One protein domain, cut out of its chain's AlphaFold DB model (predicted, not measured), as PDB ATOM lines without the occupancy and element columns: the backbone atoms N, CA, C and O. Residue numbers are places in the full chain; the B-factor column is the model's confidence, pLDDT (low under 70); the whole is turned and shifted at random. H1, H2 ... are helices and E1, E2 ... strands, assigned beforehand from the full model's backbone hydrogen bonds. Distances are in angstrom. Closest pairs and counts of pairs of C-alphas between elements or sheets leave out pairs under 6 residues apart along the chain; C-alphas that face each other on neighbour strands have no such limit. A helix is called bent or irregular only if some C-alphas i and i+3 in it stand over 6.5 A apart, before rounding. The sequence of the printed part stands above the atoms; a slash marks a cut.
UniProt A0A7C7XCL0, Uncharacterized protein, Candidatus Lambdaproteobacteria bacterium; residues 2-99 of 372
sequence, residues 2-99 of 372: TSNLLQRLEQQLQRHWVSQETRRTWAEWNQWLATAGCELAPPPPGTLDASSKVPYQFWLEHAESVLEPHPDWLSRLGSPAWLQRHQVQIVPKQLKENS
ATOM      1  N   THR A   2      -3.950 -41.689  18.783       42.94
ATOM      2  CA  THR A   2      -3.524 -40.958  19.999       42.94
ATOM      3  C   THR A   2      -2.013 -40.950  20.277       42.94
ATOM      4  O   THR A   2      -1.475 -39.905  20.624       42.94
ATOM      5  N   SER A   3      -1.307 -42.067  20.060       53.06
ATOM      6  CA  SER A   3       0.154 -42.165  20.266       53.06
ATOM      7  C   SER A   3       0.958 -41.120  19.463       53.06
ATOM      8  O   SER A   3       1.839 -40.472  20.023       53.06
ATOM      9  N   ASN A   4       0.576 -40.840  18.209       64.31
ATOM     10  CA  ASN A   4       1.214 -39.802  17.385       64.31
ATOM     11  C   ASN A   4       0.962 -38.367  17.886       64.31
ATOM     12  O   ASN A   4       1.692 -37.461  17.496       64.31
ATOM     13  N   LEU A   5      -0.083 -38.131  18.688       59.41
ATOM     14  CA  LEU A   5      -0.353 -36.816  19.276       59.41
ATOM     15  C   LEU A   5       0.525 -36.603  20.513       59.41
ATOM     16  O   LEU A   5       1.201 -35.584  20.605       59.41
ATOM     17  N   LEU A   6       0.565 -37.593  21.411       61.22
ATOM     18  CA  LEU A   6       1.411 -37.569  22.608       61.22
ATOM     19  C   LEU A   6       2.889 -37.400  22.247       61.22
ATOM     20  O   LEU A   6       3.531 -36.494  22.761       61.22
ATOM     21  N   GLN A   7       3.394 -38.169  21.279       67.75
ATOM     22  CA  GLN A   7       4.788 -38.072  20.837       67.75
ATOM     23  C   GLN A   7       5.128 -36.705  20.207       67.75
ATOM     24  O   GLN A   7       6.254 -36.226  20.318       67.75
ATOM     25  N   ARG A   8       4.160 -36.026  19.568       63.25
ATOM     26  CA  ARG A   8       4.349 -34.646  19.074       63.25
ATOM     27  C   ARG A   8       4.367 -33.631  20.208       63.25
ATOM     28  O   ARG A   8       5.204 -32.735  20.173       63.25
ATOM     29  N   LEU A   9       3.473 -33.767  21.188       60.91
ATOM     30  CA  LEU A   9       3.433 -32.898  22.366       60.91
ATOM     31  C   LEU A   9       4.709 -33.047  23.200       60.91
ATOM     32  O   LEU A   9       5.292 -32.044  23.593       60.91
ATOM     33  N   GLU A  10       5.194 -34.276  23.380       71.31
ATOM     34  CA  GLU A  10       6.477 -34.578  24.015       71.31
ATOM     35  C   GLU A  10       7.639 -33.894  23.276       71.31
ATOM     36  O   GLU A  10       8.391 -33.139  23.886       71.31
ATOM     37  N   GLN A  11       7.737 -34.054  21.950       68.00
ATOM     38  CA  GLN A  11       8.765 -33.383  21.144       68.00
ATOM     39  C   GLN A  11       8.642 -31.850  21.160       68.00
ATOM     40  O   GLN A  11       9.657 -31.155  21.123       68.00
ATOM     41  N   GLN A  12       7.427 -31.294  21.197       60.50
ATOM     42  CA  GLN A  12       7.215 -29.847  21.330       60.50
ATOM     43  C   GLN A  12       7.662 -29.344  22.703       60.50
ATOM     44  O   GLN A  12       8.335 -28.318  22.779       60.50
ATOM     45  N   LEU A  13       7.344 -30.083  23.764       65.44
ATOM     46  CA  LEU A  13       7.732 -29.770  25.132       65.44
ATOM     47  C   LEU A  13       9.257 -29.866  25.289       65.44
ATOM     48  O   LEU A  13       9.875 -28.896  25.716       65.44
ATOM     49  N   GLN A  14       9.892 -30.947  24.829       62.50
ATOM     50  CA  GLN A  14      11.355 -31.091  24.780       62.50
ATOM     51  C   GLN A  14      12.024 -29.927  24.026       62.50
ATOM     52  O   GLN A  14      12.963 -29.322  24.541       62.50
ATOM     53  N   ARG A  15      11.515 -29.545  22.844       64.31
ATOM     54  CA  ARG A  15      12.022 -28.377  22.094       64.31
ATOM     55  C   ARG A  15      11.846 -27.070  22.863       64.31
ATOM     56  O   ARG A  15      12.756 -26.248  22.837       64.31
ATOM     57  N   HIS A  16      10.720 -26.887  23.552       60.28
ATOM     58  CA  HIS A  16      10.482 -25.716  24.392       60.28
ATOM     59  C   HIS A  16      11.503 -25.643  25.541       60.28
ATOM     60  O   HIS A  16      12.185 -24.631  25.676       60.28
ATOM     61  N   TRP A  17      11.711 -26.731  26.289       60.56
ATOM     62  CA  TRP A  17      12.721 -26.788  27.355       60.56
ATOM     63  C   TRP A  17      14.150 -26.564  26.837       60.56
ATOM     64  O   TRP A  17      14.899 -25.796  27.433       60.56
ATOM     65  N   VAL A  18      14.521 -27.139  25.688       62.34
ATOM     66  CA  VAL A  18      15.831 -26.887  25.056       62.34
ATOM     67  C   VAL A  18      15.966 -25.442  24.554       62.34
ATOM     68  O   VAL A  18      17.065 -24.896  24.584       62.34
ATOM     69  N   SER A  19      14.875 -24.791  24.134       62.12
ATOM     70  CA  SER A  19      14.890 -23.373  23.734       62.12
ATOM     71  C   SER A  19      15.017 -22.397  24.910       62.12
ATOM     72  O   SER A  19      15.480 -21.277  24.714       62.12
ATOM     73  N   GLN A  20      14.650 -22.834  26.118       63.25
ATOM     74  CA  GLN A  20      14.799 -22.082  27.368       63.25
ATOM     75  C   GLN A  20      16.205 -22.238  27.989       63.25
ATOM     76  O   GLN A  20      16.563 -21.491  28.896       63.25
ATOM     77  N   GLU A  21      17.030 -23.180  27.508       74.44
ATOM     78  CA  GLU A  21      18.396 -23.419  28.001       74.44
ATOM     79  C   GLU A  21      19.270 -22.158  27.861       74.44
ATOM     80  O   GLU A  21      19.461 -21.626  26.765       74.44
ATOM     81  N   THR A  22      19.857 -21.684  28.965       76.69
ATOM     82  CA  THR A  22      20.739 -20.510  28.927       76.69
ATOM     83  C   THR A  22      22.048 -20.866  28.226       76.69
ATOM     84  O   THR A  22      22.825 -21.694  28.706       76.69
ATOM     85  N   ARG A  23      22.300 -20.220  27.081       80.69
ATOM     86  CA  ARG A  23      23.497 -20.419  26.254       80.69
ATOM     87  C   ARG A  23      24.256 -19.111  26.087       80.69
ATOM     88  O   ARG A  23      23.724 -18.146  25.536       80.69
ATOM     89  N   ARG A  24      25.508 -19.109  26.529       82.38
ATOM     90  CA  ARG A  24      26.424 -17.963  26.489       82.38
ATOM     91  C   ARG A  24      27.748 -18.380  25.858       82.38
ATOM     92  O   ARG A  24      28.057 -19.572  25.817       82.38
ATOM     93  N   THR A  25      28.509 -17.434  25.316       85.31
ATOM     94  CA  THR A  25      29.886 -17.722  24.874       85.31
ATOM     95  C   THR A  25      30.769 -18.074  26.074       85.31
ATOM     96  O   THR A  25      30.430 -17.777  27.220       85.31
ATOM     97  N   TRP A  26      31.919 -18.707  25.836       82.56
ATOM     98  CA  TRP A  26      32.844 -19.047  26.926       82.56
ATOM     99  C   TRP A  26      33.305 -17.805  27.710       82.56
ATOM    100  O   TRP A  26      33.359 -17.812  28.938       82.56
ATOM    101  N   ALA A  27      33.567 -16.706  26.996       82.75
ATOM    102  CA  ALA A  27      33.931 -15.427  27.596       82.75
ATOM    103  C   ALA A  27      32.784 -14.822  28.427       82.75
ATOM    104  O   ALA A  27      33.034 -14.334  29.524       82.75
ATOM    105  N   GLU A  28      31.534 -14.902  27.957       84.88
ATOM    106  CA  GLU A  28      30.350 -14.456  28.708       84.88
ATOM    107  C   GLU A  28      30.112 -15.279  29.987       84.88
ATOM    108  O   GLU A  28      29.680 -14.721  30.995       84.88
ATOM    109  N   TRP A  29      30.394 -16.590  29.980       85.88
ATOM    110  CA  TRP A  29      30.330 -17.413  31.197       85.88
ATOM    111  C   TRP A  29      31.401 -17.010  32.212       85.88
ATOM    112  O   TRP A  29      31.081 -16.785  33.379       85.88
ATOM    113  N   ASN A  30      32.646 -16.828  31.769       83.88
ATOM    114  CA  ASN A  30      33.727 -16.378  32.646       83.88
ATOM    115  C   ASN A  30      33.484 -14.948  33.167       83.88
ATOM    116  O   ASN A  30      33.718 -14.675  34.340       83.88
ATOM    117  N   GLN A  31      32.951 -14.046  32.335       83.62
ATOM    118  CA  GLN A  31      32.576 -12.693  32.750       83.62
ATOM    119  C   GLN A  31      31.433 -12.706  33.771       83.62
ATOM    120  O   GLN A  31      31.483 -11.965  34.747       83.62
ATOM    121  N   TRP A  32      30.423 -13.561  33.588       87.44
ATOM    122  CA  TRP A  32      29.338 -13.726  34.556       87.44
ATOM    123  C   TRP A  32      29.845 -14.237  35.912       87.44
ATOM    124  O   TRP A  32      29.460 -13.703  36.954       87.44
ATOM    125  N   LEU A  33      30.751 -15.213  35.903       82.75
ATOM    126  CA  LEU A  33      31.373 -15.733  37.118       82.75
ATOM    127  C   LEU A  33      32.267 -14.673  37.800       82.75
ATOM    128  O   LEU A  33      32.210 -14.527  39.021       82.75
ATOM    129  N   ALA A  34      32.967 -13.837  37.026       83.00
ATOM    130  CA  ALA A  34      33.671 -12.662  37.542       83.00
ATOM    131  C   ALA A  34      32.718 -11.624  38.164       83.00
ATOM    132  O   ALA A  34      32.980 -11.136  39.261       83.00
ATOM    133  N   THR A  35      31.565 -11.335  37.542       82.75
ATOM    134  CA  THR A  35      30.550 -10.438  38.139       82.75
ATOM    135  C   THR A  35      29.894 -11.005  39.399       82.75
ATOM    136  O   THR A  35      29.374 -10.237  40.203       82.75
ATOM    137  N   ALA A  36      29.940 -12.324  39.608       79.38
ATOM    138  CA  ALA A  36      29.512 -12.959  40.853       79.38
ATOM    139  C   ALA A  36      30.575 -12.886  41.972       79.38
ATOM    140  O   ALA A  36      30.313 -13.352  43.080       79.38
ATOM    141  N   GLY A  37      31.757 -12.312  41.706       77.06
ATOM    142  CA  GLY A  37      32.849 -12.170  42.672       77.06
ATOM    143  C   GLY A  37      33.847 -13.332  42.689       77.06
ATOM    144  O   GLY A  37      34.523 -13.530  43.695       77.06
ATOM    145  N   CYS A  38      33.937 -14.121  41.613       74.94
ATOM    146  CA  CYS A  38      34.936 -15.181  41.486       74.94
ATOM    147  C   CYS A  38      36.022 -14.798  40.472       74.94
ATOM    148  O   CYS A  38      35.743 -14.624  39.289       74.94
ATOM    149  N   GLU A  39      37.275 -14.702  40.914       72.31
ATOM    150  CA  GLU A  39      38.414 -14.309  40.063       72.31
ATOM    151  C   GLU A  39      38.935 -15.445  39.155       72.31
ATOM    152  O   GLU A  39      39.879 -15.260  38.388       72.31
ATOM    153  N   LEU A  40      38.332 -16.636  39.227       73.50
ATOM    154  CA  LEU A  40      38.758 -17.811  38.467       73.50
ATOM    155  C   LEU A  40      38.287 -17.722  37.012       73.50
ATOM    156  O   LEU A  40      37.094 -17.687  36.731       73.50
ATOM    157  N   ALA A  41      39.217 -17.766  36.062       76.81
ATOM    158  CA  ALA A  41      38.905 -17.829  34.636       76.81
ATOM    159  C   ALA A  41      39.175 -19.248  34.096       76.81
ATOM    160  O   ALA A  41      40.298 -19.517  33.661       76.81
ATOM    161  N   PRO A  42      38.193 -20.176  34.106       76.69
ATOM    162  CA  PRO A  42      38.403 -21.510  33.553       76.69
ATOM    163  C   PRO A  42      38.701 -21.412  32.044       76.69
ATOM    164  O   PRO A  42      38.003 -20.683  31.324       76.69
ATOM    165  N   PRO A  43      39.745 -22.093  31.538       75.75
ATOM    166  CA  PRO A  43      40.143 -22.001  30.141       75.75
ATOM    167  C   PRO A  43      39.153 -22.769  29.248       75.75
ATOM    168  O   PRO A  43      38.625 -23.800  29.668       75.75
ATOM    169  N   PRO A  44      38.901 -22.306  28.010       77.12
ATOM    170  CA  PRO A  44      38.057 -23.037  27.074       77.12
ATOM    171  C   PRO A  44      38.697 -24.378  26.684       77.12
ATOM    172  O   PRO A  44      39.922 -24.446  26.526       77.12
ATOM    173  N   PRO A  45      37.900 -25.439  26.454       73.75
ATOM    174  CA  PRO A  45      38.413 -26.652  25.834       73.75
ATOM    175  C   PRO A  45      38.968 -26.319  24.444       73.75
ATOM    176  O   PRO A  45      38.332 -25.612  23.662       73.75
ATOM    177  N   GLY A  46      40.158 -26.838  24.122       63.62
ATOM    178  CA  GLY A  46      40.950 -26.440  22.944       63.62
ATOM    179  C   GLY A  46      40.345 -26.755  21.565       63.62
ATOM    180  O   GLY A  46      41.002 -26.541  20.552       63.62
ATOM    181  N   THR A  47      39.121 -27.276  21.521       63.03
ATOM    182  CA  THR A  47      38.333 -27.584  20.319       63.03
ATOM    183  C   THR A  47      37.182 -26.599  20.077       63.03
ATOM    184  O   THR A  47      36.402 -26.806  19.150       63.03
ATOM    185  N   LEU A  48      37.033 -25.561  20.909       69.94
ATOM    186  CA  LEU A  48      35.849 -24.700  20.926       69.94
ATOM    187  C   LEU A  48      36.119 -23.316  20.322       69.94
ATOM    188  O   LEU A  48      36.922 -22.544  20.845       69.94
ATOM    189  N   ASP A  49      35.408 -22.977  19.243       71.62
ATOM    190  CA  ASP A  49      35.495 -21.650  18.622       71.62
ATOM    191  C   ASP A  49      35.027 -20.552  19.588       71.62
ATOM    192  O   ASP A  49      33.978 -20.678  20.218       71.62
ATOM    193  N   ALA A  50      35.750 -19.431  19.650       67.50
ATOM    194  CA  ALA A  50      35.499 -18.352  20.615       67.50
ATOM    195  C   ALA A  50      34.080 -17.735  20.555       67.50
ATOM    196  O   ALA A  50      33.611 -17.167  21.539       67.50
ATOM    197  N   SER A  51      33.388 -17.851  19.417       72.19
ATOM    198  CA  SER A  51      32.005 -17.394  19.210       72.19
ATOM    199  C   SER A  51      30.935 -18.452  19.519       72.19
ATOM    200  O   SER A  51      29.740 -18.148  19.464       72.19
ATOM    201  N   SER A  52      31.323 -19.688  19.849       77.88
ATOM    202  CA  SER A  52      30.386 -20.775  20.145       77.88
ATOM    203  C   SER A  52      29.672 -20.548  21.474       77.88
ATOM    204  O   SER A  52      30.296 -20.406  22.527       77.88
ATOM    205  N   LYS A  53      28.335 -20.556  21.436       80.25
ATOM    206  CA  LYS A  53      27.502 -20.483  22.640       80.25
ATOM    207  C   LYS A  53      27.318 -21.871  23.242       80.25
ATOM    208  O   LYS A  53      26.706 -22.738  22.620       80.25
ATOM    209  N   VAL A  54      27.800 -22.055  24.467       80.38
ATOM    210  CA  VAL A  54      27.726 -23.317  25.210       80.38
ATOM    211  C   VAL A  54      26.647 -23.263  26.296       80.38
ATOM    212  O   VAL A  54      26.419 -22.200  26.889       80.38
ATOM    213  N   PRO A  55      25.965 -24.388  26.574       82.50
ATOM    214  CA  PRO A  55      25.057 -24.490  27.706       82.50
ATOM    215  C   PRO A  55      25.840 -24.561  29.020       82.50
ATOM    216  O   PRO A  55      26.956 -25.084  29.059       82.50
ATOM    217  N   TYR A  56      25.221 -24.102  30.106       80.69
ATOM    218  CA  TYR A  56      25.856 -24.029  31.426       80.69
ATOM    219  C   TYR A  56      26.500 -25.346  31.895       80.69
ATOM    220  O   TYR A  56      27.639 -25.333  32.343       80.69
ATOM    221  N   GLN A  57      25.817 -26.489  31.739       78.75
ATOM    222  CA  GLN A  57      26.353 -27.805  32.137       78.75
ATOM    223  C   GLN A  57      27.688 -28.136  31.461       78.75
ATOM    224  O   GLN A  57      28.596 -28.624  32.119       78.75
ATOM    225  N   PHE A  58      27.816 -27.842  30.163       80.19
ATOM    226  CA  PHE A  58      29.032 -28.138  29.407       80.19
ATOM    227  C   PHE A  58      30.200 -27.260  29.868       80.19
ATOM    228  O   PHE A  58      31.330 -27.731  29.966       80.19
ATOM    229  N   TRP A  59      29.929 -25.985  30.167       85.56
ATOM    230  CA  TRP A  59      30.922 -25.093  30.761       85.56
ATOM    231  C   TRP A  59      31.311 -25.561  32.175       85.56
ATOM    232  O   TRP A  59      32.501 -25.631  32.472       85.56
ATOM    233  N   LEU A  60      30.341 -25.975  33.001       82.12
ATOM    234  CA  LEU A  60      30.578 -26.414  34.380       82.12
ATOM    235  C   LEU A  60      31.448 -27.677  34.452       82.12
ATOM    236  O   LEU A  60      32.407 -27.682  35.210       82.12
ATOM    237  N   GLU A  61      31.176 -28.701  33.637       81.75
ATOM    238  CA  GLU A  61      31.959 -29.957  33.594       81.75
ATOM    239  C   GLU A  61      33.447 -29.730  33.273       81.75
ATOM    240  O   GLU A  61      34.322 -30.437  33.763       81.75
ATOM    241  N   HIS A  62      33.752 -28.722  32.457       79.94
ATOM    242  CA  HIS A  62      35.127 -28.362  32.111       79.94
ATOM    243  C   HIS A  62      35.749 -27.413  33.148       79.94
ATOM    244  O   HIS A  62      36.937 -27.524  33.460       79.94
ATOM    245  N   ALA A  63      34.947 -26.509  33.721       78.38
ATOM    246  CA  ALA A  63      35.362 -25.626  34.805       78.38
ATOM    247  C   ALA A  63      35.595 -26.379  36.128       78.38
ATOM    248  O   ALA A  63      36.392 -25.916  36.938       78.38
ATOM    249  N   GLU A  64      34.963 -27.538  36.340       80.56
ATOM    250  CA  GLU A  64      35.064 -28.355  37.558       80.56
ATOM    251  C   GLU A  64      36.521 -28.660  37.929       80.56
ATOM    252  O   GLU A  64      36.915 -28.441  39.067       80.56
ATOM    253  N   SER A  65      37.362 -29.004  36.947       76.75
ATOM    254  CA  SER A  65      38.808 -29.235  37.138       76.75
ATOM    255  C   SER A  65      39.611 -28.014  37.630       76.75
ATOM    256  O   SER A  65      40.687 -28.163  38.203       76.75
ATOM    257  N   VAL A  66      39.103 -26.797  37.413       76.50
ATOM    258  CA  VAL A  66      39.706 -25.527  37.868       76.50
ATOM    259  C   VAL A  66      39.055 -25.034  39.165       76.50
ATOM    260  O   VAL A  66      39.661 -24.282  39.926       76.50
ATOM    261  N   LEU A  67      37.825 -25.475  39.429       74.81
ATOM    262  CA  LEU A  67      37.027 -25.148  40.606       74.81
ATOM    263  C   LEU A  67      37.197 -26.166  41.750       74.81
ATOM    264  O   LEU A  67      36.834 -25.851  42.877       74.81
ATOM    265  N   GLU A  68      37.785 -27.339  41.498       74.19
ATOM    266  CA  GLU A  68      38.157 -28.360  42.494       74.19
ATOM    267  C   GLU A  68      38.901 -27.797  43.730       74.19
ATOM    268  O   GLU A  68      38.486 -28.111  44.848       74.19
ATOM    269  N   PRO A  69      39.916 -26.908  43.608       78.38
ATOM    270  CA  PRO A  69      40.534 -26.257  44.774       78.38
ATOM    271  C   PRO A  69      39.620 -25.270  45.532       78.38
ATOM    272  O   PRO A  69      40.011 -24.767  46.584       78.38
ATOM    273  N   HIS A  70      38.413 -24.986  45.031       75.81
ATOM    274  CA  HIS A  70      37.443 -24.046  45.597       75.81
ATOM    275  C   HIS A  70      36.050 -24.696  45.778       75.81
ATOM    276  O   HIS A  70      35.093 -24.344  45.074       75.81
ATOM    277  N   PRO A  71      35.885 -25.608  46.758       74.19
ATOM    278  CA  PRO A  71      34.646 -26.368  46.961       74.19
ATOM    279  C   PRO A  71      33.418 -25.496  47.272       74.19
ATOM    280  O   PRO A  71      32.291 -25.886  46.960       74.19
ATOM    281  N   ASP A  72      33.614 -24.293  47.822       78.62
ATOM    282  CA  ASP A  72      32.545 -23.307  48.026       78.62
ATOM    283  C   ASP A  72      31.922 -22.847  46.703       78.62
ATOM    284  O   ASP A  72      30.705 -22.668  46.610       78.62
ATOM    285  N   TRP A  73      32.741 -22.677  45.659       80.56
ATOM    286  CA  TRP A  73      32.266 -22.295  44.332       80.56
ATOM    287  C   TRP A  73      31.586 -23.459  43.625       80.56
ATOM    288  O   TRP A  73      30.506 -23.247  43.081       80.56
ATOM    289  N   LEU A  74      32.116 -24.684  43.709       77.06
ATOM    290  CA  LEU A  74      31.415 -25.881  43.217       77.06
ATOM    291  C   LEU A  74      30.040 -26.052  43.882       77.06
ATOM    292  O   LEU A  74      29.040 -26.261  43.197       77.06
ATOM    293  N   SER A  75      29.961 -25.867  45.202       77.62
ATOM    294  CA  SER A  75      28.706 -25.963  45.961       77.62
ATOM    295  C   SER A  75      27.688 -24.885  45.567       77.62
ATOM    296  O   SER A  75      26.488 -25.157  45.505       77.62
ATOM    297  N   ARG A  76      28.143 -23.660  45.261       78.38
ATOM    298  CA  ARG A  76      27.291 -22.567  44.752       78.38
ATOM    299  C   ARG A  76      26.836 -22.826  43.315       78.38
ATOM    300  O   ARG A  76      25.644 -22.765  43.037       78.38
ATOM    301  N   LEU A  77      27.764 -23.180  42.429       77.56
ATOM    302  CA  LEU A  77      27.528 -23.442  41.005       77.56
ATOM    303  C   LEU A  77      26.662 -24.691  40.761       77.56
ATOM    304  O   LEU A  77      25.950 -24.754  39.757       77.56
ATOM    305  N   GLY A  78      26.684 -25.661  41.678       71.19
ATOM    306  CA  GLY A  78      25.780 -26.813  41.694       71.19
ATOM    307  C   GLY A  78      24.425 -26.560  42.370       71.19
ATOM    308  O   GLY A  78      23.527 -27.390  42.241       71.19
ATOM    309  N   SER A  79      24.238 -25.441  43.084       77.69
ATOM    310  CA  SER A  79      23.010 -25.164  43.842       77.69
ATOM    311  C   SER A  79      21.878 -24.646  42.940       77.69
ATOM    312  O   SER A  79      21.995 -23.544  42.392       77.69
ATOM    313  N   PRO A  80      20.729 -25.348  42.834       68.25
ATOM    314  CA  PRO A  80      19.607 -24.900  42.003       68.25
ATOM    315  C   PRO A  80      19.070 -23.518  42.403       68.25
ATOM    316  O   PRO A  80      18.715 -22.720  41.539       68.25
ATOM    317  N   ALA A  81      19.066 -23.204  43.703       67.31
ATOM    318  CA  ALA A  81      18.608 -21.914  44.217       67.31
ATOM    319  C   ALA A  81      19.541 -20.757  43.816       67.31
ATOM    320  O   ALA A  81      19.083 -19.649  43.540       67.31
ATOM    321  N   TRP A  82      20.852 -21.004  43.758       76.31
ATOM    322  CA  TRP A  82      21.828 -20.010  43.312       76.31
ATOM    323  C   TRP A  82      21.711 -19.779  41.794       76.31
ATOM    324  O   TRP A  82      21.657 -18.639  41.336       76.31
ATOM    325  N   LEU A  83      21.528 -20.850  41.020       76.00
ATOM    326  CA  LEU A  83      21.307 -20.786  39.572       76.00
ATOM    327  C   LEU A  83      20.025 -20.032  39.193       76.00
ATOM    328  O   LEU A  83      20.050 -19.213  38.274       76.00
ATOM    329  N   GLN A  84      18.934 -20.234  39.941       72.00
ATOM    330  CA  GLN A  84      17.695 -19.463  39.786       72.00
ATOM    331  C   GLN A  84      17.909 -17.965  40.051       72.00
ATOM    332  O   GLN A  84      17.495 -17.145  39.233       72.00
ATOM    333  N   ARG A  85      18.614 -17.594  41.133       71.94
ATOM    334  CA  ARG A  85      18.946 -16.185  41.444       71.94
ATOM    335  C   ARG A  85      19.760 -15.512  40.336       71.94
ATOM    336  O   ARG A  85      19.539 -14.344  40.040       71.94
ATOM    337  N   HIS A  86      20.654 -16.256  39.686       73.12
ATOM    338  CA  HIS A  86      21.453 -15.771  38.557       73.12
ATOM    339  C   HIS A  86      20.795 -15.975  37.174       73.12
ATOM    340  O   HIS A  86      21.450 -15.758  36.151       73.12
ATOM    341  N   GLN A  87      19.510 -16.358  37.137       73.25
ATOM    342  CA  GLN A  87      18.705 -16.577  35.925       73.25
ATOM    343  C   GLN A  87      19.333 -17.575  34.931       73.25
ATOM    344  O   GLN A  87      19.177 -17.453  33.715       73.25
ATOM    345  N   VAL A  88      20.059 -18.574  35.441       74.38
ATOM    346  CA  VAL A  88      20.665 -19.638  34.635       74.38
ATOM    347  C   VAL A  88      19.682 -20.799  34.515       74.38
ATOM    348  O   VAL A  88      19.534 -21.617  35.421       74.38
ATOM    349  N   GLN A  89      19.014 -20.880  33.367       70.31
ATOM    350  CA  GLN A  89      18.126 -21.991  33.037       70.31
ATOM    351  C   GLN A  89      18.924 -23.198  32.529       70.31
ATOM    352  O   GLN A  89      19.656 -23.107  31.537       70.31
ATOM    353  N   ILE A  90      18.750 -24.340  33.197       69.75
ATOM    354  CA  ILE A  90      19.422 -25.610  32.904       69.75
ATOM    355  C   ILE A  90      18.386 -26.654  32.496       69.75
ATOM    356  O   ILE A  90      17.373 -26.821  33.169       69.75
ATOM    357  N   VAL A  91      18.681 -27.424  31.446       65.62
ATOM    358  CA  VAL A  91      17.897 -28.609  31.075       65.62
ATOM    359  C   VAL A  91      18.453 -29.842  31.808       65.62
ATOM    360  O   VAL A  91      19.639 -30.144  31.651       65.62
ATOM    361  N   PRO A  92      17.650 -30.579  32.598       57.22
ATOM    362  CA  PRO A  92      18.061 -31.844  33.214       57.22
ATOM    363  C   PRO A  92      18.652 -32.841  32.205       57.22
ATOM    364  O   PRO A  92      18.091 -33.036  31.125       57.22
ATOM    365  N   LYS A  93      19.752 -33.520  32.567       55.38
ATOM    366  CA  LYS A  93      20.446 -34.487  31.684       55.38
ATOM    367  C   LYS A  93      19.513 -35.595  31.162       55.38
ATOM    368  O   LYS A  93      19.572 -35.930  29.984       55.38
ATOM    369  N   GLN A  94      18.558 -36.020  31.990       52.66
ATOM    370  CA  GLN A  94      17.498 -36.994  31.679       52.66
ATOM    371  C   GLN A  94      16.617 -36.603  30.472       52.66
ATOM    372  O   GLN A  94      16.134 -37.466  29.748       52.66
ATOM    373  N   LEU A  95      16.413 -35.303  30.219       49.50
ATOM    374  CA  LEU A  95      15.684 -34.814  29.035       49.50
ATOM    375  C   LEU A  95      16.575 -34.733  27.785       49.50
ATOM    376  O   LEU A  95      16.066 -34.617  26.672       49.50
ATOM    377  N   LYS A  96      17.899 -34.773  27.962       51.25
ATOM    378  CA  LYS A  96      18.904 -34.625  26.904       51.25
ATOM    379  C   LYS A  96      19.295 -35.988  26.326       51.25
ATOM    380  O   LYS A  96      19.348 -36.126  25.106       51.25
ATOM    381  N   GLU A  97      19.469 -36.999  27.179       45.16
ATOM    382  CA  GLU A  97      19.800 -38.388  26.802       45.16
ATOM    383  C   GLU A  97      18.702 -39.049  25.946       45.16
ATOM    384  O   GLU A  97      19.001 -39.693  24.938       45.16
ATOM    385  N   ASN A  98      17.426 -38.763  26.232       44.47
ATOM    386  CA  ASN A  98      16.278 -39.273  25.463       44.47
ATOM    387  C   ASN A  98      16.186 -38.730  24.018       44.47
ATOM    388  O   ASN A  98      15.296 -39.125  23.265       44.47
ATOM    389  N   SER A  99      17.110 -37.860  23.590       44.34
ATOM    390  CA  SER A  99      17.193 -37.383  22.200       44.34
ATOM    391  C   SER A  99      17.709 -38.446  21.213       44.34
ATOM    392  O   SER A  99      17.620 -38.225  20.005       44.34
TER     393      SER A  99
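AT A GLANCE: This is residues 2 to 99 of the 372 residues of an uncharacterized protein of Candidatus Lambdaproteobacteria bacterium (UniProt A0A7C7XCL0). You are looking at a long helix, H1, that reaches out like an arm, residues 2 to 10 standing free, from a body of short helices and loops. In that body H2 and H3 lie near a tiny two-stranded sheet, E1 and E2, H4 folds back along H3, a wide loop of residues 36 to 52 joins H2 to E2, and the stretch after H5 returns toward H1 with H6 near it. The printed part has 98 residues, with six named helices and two named strands in the order H1 E1 H2 E2 H3 H4 H5 H6; the sheet, E1 - E2, is antiparallel and the class is mostly helix. The whole is loose, with a radius of gyration of the C-alphas of 15.7 A, and elongated, spanning 53 by 30 by 20 A.

IN THESE COORDINATES: Find C-alpha 3 at (0.154, -42.165, 20.266); from there H1, residues 3 to 20, runs 25.9 A to C-alpha 20 at (14.799, -22.082, 27.368). Next come E1, residues 23 to 25, and H2, residues 26 to 35, 14.3 A long. Go on to E2, residues 53 to 55, and H3, residues 56 to 67, 14.5 A long. H3 is neither bent nor irregular, but only just: C-alphas 62 and 65 are 6.3 A apart. Then read H4, residues 71 to 77, H5, residues 80 to 85, and H6, residues 93 to 97, which ends at C-alpha 97 at (19.800, -38.388, 26.802).

HOW THE PARTS SIT: Look first at E1 and E2, antiparallel at 133 degrees, with N 54 and O 24 at 2.8 A, within hydrogen-bond range. The closest C-alphas of H2 and E2 are those of Trp 26 and Val 54, 6.9 A apart. H2 and H3 only just touch, with 3 pairs of C-alphas within 8 A, and only at their ends, H3 with residues 56 to 59 alone; the closest C-alphas are those of Trp 26 and Trp 59, 7.4 A. H3 and H4 form a helical hairpin and touch at a shallow tilt of 11 degrees, opposite ways, the C-alphas of Leu 67 and Leu 74 closest at 6.2 A. H4 and H5 are close but not clearly touching, at 6.2 A between C-alphas 76 and 82, their closest. H1 and H6 are close but not clearly touching, their closest C-alphas, 14 and 95, 7.1 A apart. In H2, H4, H5 and H6 every O i to N i+4 pair is within hydrogen-bond range; H1 has 13 of 14, H3 5 of 8.

THE WHOLE: The C-alphas of Thr 2 and Glu 39, the two farthest apart, are 53.6 A from each other. The printed part has no cut, and H2 to E2 is the long link. Mean pLDDT of the printed part is 71.8; look for values under 70 at residues 2 to 9, 11 to 20 and 90 to 99, among others.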